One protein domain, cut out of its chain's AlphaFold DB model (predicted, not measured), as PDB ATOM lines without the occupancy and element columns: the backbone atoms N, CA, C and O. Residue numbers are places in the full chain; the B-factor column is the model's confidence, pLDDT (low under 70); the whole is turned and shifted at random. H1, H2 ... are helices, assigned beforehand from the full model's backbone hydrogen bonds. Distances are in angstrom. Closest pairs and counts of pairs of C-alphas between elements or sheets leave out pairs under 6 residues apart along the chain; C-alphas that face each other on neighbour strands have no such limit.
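What this domain is: This is residues 2 to 46 of the 206 residues of the protein "Ribosome small subunit-dependent GTPase A" of Candidatus Marinimicrobia bacterium (UniProt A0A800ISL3). The printed part is a flat, open zigzag: residues 2 to 8 arch over to H1 along one side, a long link runs back slantwise across the gap, and H2 runs on the other side in much the same direction as H1. The two helices stay separate. The printed part has 45 residues with two named helices, H1 then H2, and no named strand; its class is all helix, though these helices hold just 21 residues. It is only just loose, close to compact, with a radius of gyration of the C-alphas of 11.3 A, and spans 27 by 26 by 9 A.

How they stand to each other: Look first at H1, residues 9 to 22, then at H2, residues 39 to 45: they are apart, no C-alpha of the one within 8 A of the other. In both, every O i to N i+4 pair is within hydrogen-bond range.

Where its parts are: Find C-alpha 9 at (-5.490, -30.293, 25.568); from there H1 runs 20.2 A to C-alpha 22. H2 runs 10.0 A, ending at C-alpha 45, (3.800, -23.896, 3.979).

The domain as a whole: The farthest C-alphas, Asn 24 and Lys 34, are 29.2 A apart. The long link holds 16 residues, 23 to 38; residues 21 to 26, of which 21 and 22 belong to H1, stand free. The printed part has no cut, and no printed residue is under 70 in pLDDT.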
ATOM      1  N   THR A   2      -5.312 -21.012  16.384       90.50
ATOM      2  CA  THR A   2      -4.384 -20.127  17.113       90.50
ATOM      3  C   THR A   2      -4.654 -20.161  18.620       90.50
ATOM      4  O   THR A   2      -5.723 -20.596  19.042       90.50
ATOM      5  N   LYS A   3      -3.719 -19.618  19.414       90.44
ATOM      6  CA  LYS A   3      -3.813 -19.476  20.881       90.44
ATOM      7  C   LYS A   3      -3.858 -20.809  21.634       90.44
ATOM      8  O   LYS A   3      -4.550 -20.933  22.641       90.44
ATOM      9  N   ILE A   4      -3.114 -21.801  21.155       93.12
ATOM     10  CA  ILE A   4      -3.022 -23.104  21.830       93.12
ATOM     11  C   ILE A   4      -2.379 -23.012  23.223       93.12
ATOM     12  O   ILE A   4      -2.573 -23.896  24.041       93.12
ATOM     13  N   ASP A   5      -1.684 -21.910  23.524       89.31
ATOM     14  CA  ASP A   5      -1.064 -21.634  24.825       89.31
ATOM     15  C   ASP A   5      -2.056 -21.409  25.975       89.31
ATOM     16  O   ASP A   5      -1.653 -21.437  27.135       89.31
ATOM     17  N   ILE A   6      -3.332 -21.160  25.671       88.62
ATOM     18  CA  ILE A   6      -4.390 -20.936  26.671       88.62
ATOM     19  C   ILE A   6      -5.536 -21.945  26.564       88.62
ATOM     20  O   ILE A   6      -6.519 -21.816  27.289       88.62
ATOM     21  N   ALA A   7      -5.449 -22.893  25.633       88.56
ATOM     22  CA  ALA A   7      -6.477 -23.899  25.419       88.56
ATOM     23  C   ALA A   7      -6.098 -25.199  26.135       88.56
ATOM     24  O   ALA A   7      -4.942 -25.622  26.099       88.56
ATOM     25  N   GLU A   8      -7.080 -25.851  26.751       90.75
ATOM     26  CA  GLU A   8      -6.886 -27.175  27.342       90.75
ATOM     27  C   GLU A   8      -6.647 -28.226  26.251       90.75
ATOM     28  O   GLU A   8      -7.211 -28.160  25.154       90.75
ATOM     29  N   LYS A   9      -5.830 -29.245  26.550       88.00
ATOM     30  CA  LYS A   9      -5.490 -30.293  25.568       88.00
ATOM     31  C   LYS A   9      -6.717 -31.066  25.083       88.00
ATOM     32  O   LYS A   9      -6.793 -31.396  23.902       88.00
ATOM     33  N   SER A  10      -7.664 -31.340  25.981       89.81
ATOM     34  CA  SER A  10      -8.937 -31.984  25.638       89.81
ATOM     35  C   SER A  10      -9.764 -31.119  24.687       89.81
ATOM     36  O   SER A  10     -10.233 -31.615  23.672       89.81
ATOM     37  N   GLU A  11      -9.856 -29.812  24.944       89.50
ATOM     38  CA  GLU A  11     -10.600 -28.885  24.085       89.50
ATOM     39  C   GLU A  11      -9.999 -28.804  22.674       89.50
ATOM     40  O   GLU A  11     -10.726 -28.765  21.679       89.50
ATOM     41  N   LEU A  12      -8.668 -28.789  22.561       89.19
ATOM     42  CA  LEU A  12      -7.998 -28.809  21.260       89.19
ATOM     43  C   LEU A  12      -8.290 -30.102  20.494       89.19
ATOM     44  O   LEU A  12      -8.595 -30.028  19.304       89.19
ATOM     45  N   ALA A  13      -8.244 -31.254  21.170       88.81
ATOM     46  CA  ALA A  13      -8.568 -32.545  20.567       88.81
ATOM     47  C   ALA A  13     -10.023 -32.590  20.073       88.81
ATOM     48  O   ALA A  13     -10.268 -32.973  18.929       88.81
ATOM     49  N   ASP A  14     -10.970 -32.105  20.880       89.62
ATOM     50  CA  ASP A  14     -12.384 -32.036  20.506       89.62
ATOM     51  C   ASP A  14     -12.602 -31.124  19.292       89.62
ATOM     52  O   ASP A  14     -13.318 -31.477  18.352       89.62
ATOM     53  N   ARG A  15     -11.952 -29.952  19.264       88.44
ATOM     54  CA  ARG A  15     -12.025 -29.027  18.123       88.44
ATOM     55  C   ARG A  15     -11.429 -29.633  16.856       88.44
ATOM     56  O   ARG A  15     -11.986 -29.419  15.785       88.44
ATOM     57  N   MET A  16     -10.320 -30.362  16.960       89.00
ATOM     58  CA  MET A  16      -9.720 -31.053  15.815       89.00
ATOM     59  C   MET A  16     -10.653 -32.135  15.278       89.00
ATOM     60  O   MET A  16     -10.977 -32.102  14.098       89.00
ATOM     61  N   ALA A  17     -11.190 -32.993  16.150       87.62
ATOM     62  CA  ALA A  17     -12.138 -34.033  15.755       87.62
ATOM     63  C   ALA A  17     -13.390 -33.456  15.069       87.62
ATOM     64  O   ALA A  17     -13.878 -34.012  14.086       87.62
ATOM     65  N   GLN A  18     -13.896 -32.312  15.543       86.25
ATOM     66  CA  GLN A  18     -15.016 -31.615  14.902       86.25
ATOM     67  C   GLN A  18     -14.669 -31.075  13.509       86.25
ATOM     68  O   GLN A  18     -15.520 -31.094  12.619       86.25
ATOM     69  N   ILE A  19     -13.450 -30.563  13.323       88.12
ATOM     70  CA  ILE A  19     -12.991 -30.057  12.026       88.12
ATOM     71  C   ILE A  19     -12.784 -31.223  11.059       88.12
ATOM     72  O   ILE A  19     -13.314 -31.160   9.955       88.12
ATOM     73  N   ASP A  20     -12.114 -32.292  11.490       86.06
ATOM     74  CA  ASP A  20     -11.846 -33.482  10.672       86.06
ATOM     75  C   ASP A  20     -13.140 -34.197  10.261       86.06
ATOM     76  O   ASP A  20     -13.273 -34.639   9.126       86.06
ATOM     77  N   LYS A  21     -14.151 -34.249  11.144       84.06
ATOM     78  CA  LYS A  21     -15.487 -34.775  10.801       84.06
ATOM     79  C   LYS A  21     -16.160 -33.955   9.692       84.06
ATOM     80  O   LYS A  21     -17.000 -34.479   8.963       84.06
ATOM     81  N   ARG A  22     -15.858 -32.655   9.605       80.75
ATOM     82  CA  ARG A  22     -16.539 -31.712   8.708       80.75
ATOM     83  C   ARG A  22     -15.782 -31.455   7.404       80.75
ATOM     84  O   ARG A  22     -16.418 -31.122   6.408       80.75
ATOM     85  N   PHE A  23     -14.461 -31.562   7.412       82.50
ATOM     86  CA  PHE A  23     -13.604 -31.235   6.282       82.50
ATOM     87  C   PHE A  23     -12.544 -32.322   6.107       82.50
ATOM     88  O   PHE A  23     -11.698 -32.503   6.974       82.50
ATOM     89  N   ASN A  24     -12.556 -32.993   4.955       76.44
ATOM     90  CA  ASN A  24     -11.655 -34.122   4.695       76.44
ATOM     91  C   ASN A  24     -10.356 -33.725   3.970       76.44
ATOM     92  O   ASN A  24      -9.468 -34.559   3.834       76.44
ATOM     93  N   ASP A  25     -10.248 -32.484   3.485       83.38
ATOM     94  CA  ASP A  25      -9.138 -32.038   2.627       83.38
ATOM     95  C   ASP A  25      -8.664 -30.623   2.993       83.38
ATOM     96  O   ASP A  25      -8.645 -29.697   2.181       83.38
ATOM     97  N   ILE A  26      -8.360 -30.416   4.278       88.44
ATOM     98  CA  ILE A  26      -7.755 -29.171   4.758       88.44
ATOM     99  C   ILE A  26      -6.567 -29.456   5.671       88.44
ATOM    100  O   ILE A  26      -6.604 -30.333   6.528       88.44
ATOM    101  N   SER A  27      -5.503 -28.670   5.525       89.38
ATOM    102  CA  SER A  27      -4.376 -28.712   6.456       89.38
ATOM    103  C   SER A  27      -4.684 -27.893   7.710       89.38
ATOM    104  O   SER A  27      -5.034 -26.713   7.629       89.38
ATOM    105  N   ILE A  28      -4.507 -28.501   8.884       90.88
ATOM    106  CA  ILE A  28      -4.741 -27.852  10.176       90.88
ATOM    107  C   ILE A  28      -3.401 -27.597  10.866       90.88
ATOM    108  O   ILE A  28      -2.672 -28.523  11.200       90.88
ATOM    109  N   PHE A  29      -3.107 -26.326  11.143       92.06
ATOM    110  CA  PHE A  29      -1.932 -25.922  11.919       92.06
ATOM    111  C   PHE A  29      -2.342 -25.479  13.322       92.06
ATOM    112  O   PHE A  29      -3.198 -24.601  13.468       92.06
ATOM    113  N   LEU A  30      -1.734 -26.060  14.354       93.00
ATOM    114  CA  LEU A  30      -1.849 -25.606  15.742       93.00
ATOM    115  C   LEU A  30      -0.766 -24.560  16.010       93.00
ATOM    116  O   LEU A  30       0.404 -24.825  15.766       93.00
ATOM    117  N   LEU A  31      -1.156 -23.366  16.460       94.50
ATOM    118  CA  LEU A  31      -0.261 -22.213  16.556       94.50
ATOM    119  C   LEU A  31      -0.420 -21.473  17.886       94.50
ATOM    120  O   LEU A  31      -1.540 -21.160  18.307       94.50
ATOM    121  N   SER A  32       0.697 -21.067  18.488       94.56
ATOM    122  CA  SER A  32       0.713 -20.037  19.531       94.56
ATOM    123  C   SER A  32       1.579 -18.860  19.108       94.56
ATOM    124  O   SER A  32       2.786 -18.981  18.929       94.56
ATOM    125  N   ASN A  33       0.973 -17.674  19.049       91.69
ATOM    126  CA  ASN A  33       1.704 -16.432  18.802       91.69
ATOM    127  C   ASN A  33       2.596 -16.011  19.986       91.69
ATOM    128  O   ASN A  33       3.386 -15.086  19.831       91.69
ATOM    129  N   LYS A  34       2.422 -16.626  21.167       90.62
ATOM    130  CA  LYS A  34       3.161 -16.297  22.392       90.62
ATOM    131  C   LYS A  34       4.356 -17.223  22.592       90.62
ATOM    132  O   LYS A  34       5.449 -16.729  22.844       90.62
ATOM    133  N   SER A  35       4.153 -18.540  22.494       92.62
ATOM    134  CA  SER A  35       5.242 -19.520  22.624       92.62
ATOM    135  C   SER A  35       5.983 -19.776  21.313       92.62
ATOM    136  O   SER A  35       7.008 -20.449  21.328       92.62
ATOM    137  N   MET A  36       5.480 -19.253  20.186       93.62
ATOM    138  CA  MET A  36       5.966 -19.537  18.828       93.62
ATOM    139  C   MET A  36       5.829 -21.012  18.419       93.62
ATOM    140  O   MET A  36       6.388 -21.452  17.414       93.62
ATOM    141  N   GLU A  37       5.036 -21.785  19.159       94.31
ATOM    142  CA  GLU A  37       4.735 -23.172  18.827       94.31
ATOM    143  C   GLU A  37       3.978 -23.266  17.493       94.31
ATOM    144  O   GLU A  37       3.062 -22.481  17.222       94.31
ATOM    145  N   GLY A  38       4.397 -24.216  16.652       92.25
ATOM    146  CA  GLY A  38       3.826 -24.474  15.327       92.25
ATOM    147  C   GLY A  38       4.272 -23.518  14.213       92.25
ATOM    148  O   GLY A  38       3.946 -23.755  13.049       92.25
ATOM    149  N   PHE A  39       5.063 -22.482  14.520       94.12
ATOM    150  CA  PHE A  39       5.553 -21.526  13.518       94.12
ATOM    151  C   PHE A  39       6.389 -22.145  12.389       94.12
ATOM    152  O   PHE A  39       6.128 -21.802  11.234       94.12
ATOM    153  N   PRO A  40       7.310 -23.094  12.651       93.25
ATOM    154  CA  PRO A  40       8.067 -23.728  11.573       93.25
ATOM    155  C   PRO A  40       7.166 -24.390  10.521       93.25
ATOM    156  O   PRO A  40       7.444 -24.320   9.328       93.25
ATOM    157  N   ALA A  41       6.045 -24.985  10.943       92.31
ATOM    158  CA  ALA A  41       5.121 -25.663  10.039       92.31
ATOM    159  C   ALA A  41       4.389 -24.682   9.106       92.31
ATOM    160  O   ALA A  41       4.301 -24.934   7.907       92.31
ATOM    161  N   ILE A  42       3.902 -23.551   9.632       92.44
ATOM    162  CA  ILE A  42       3.250 -22.527   8.798       92.44
ATOM    163  C   ILE A  42       4.258 -21.784   7.914       92.44
ATOM    164  O   ILE A  42       3.936 -21.479   6.774       92.44
ATOM    165  N   GLN A  43       5.484 -21.543   8.386       91.56
ATOM    166  CA  GLN A  43       6.537 -20.927   7.571       91.56
ATOM    167  C   GLN A  43       6.914 -21.810   6.377       91.56
ATOM    168  O   GLN A  43       6.996 -21.308   5.262       91.56
ATOM    169  N   ASN A  44       7.047 -23.123   6.583       91.81
ATOM    170  CA  ASN A  44       7.339 -24.073   5.506       91.81
ATOM    171  C   ASN A  44       6.198 -24.213   4.484       91.81
ATOM    172  O   ASN A  44       6.438 -24.618   3.352       91.81
ATOM    173  N   MET A  45       4.962 -23.893   4.874       92.50
ATOM    174  CA  MET A  45       3.800 -23.896   3.979       92.50
ATOM    175  C   MET A  45       3.743 -22.646   3.085       92.50
ATOM    176  O   MET A  45       3.102 -22.673   2.030       92.50
ATOM    177  N   ILE A  46       4.408 -21.556   3.481       92.75
ATOM    178  CA  ILE A  46       4.440 -20.308   2.719       92.75
ATOM    179  C   ILE A  46       5.544 -20.389   1.664       92.75
ATOM    180  O   ILE A  46       6.730 -20.206   1.935       92.75
TER     181      ILE A  46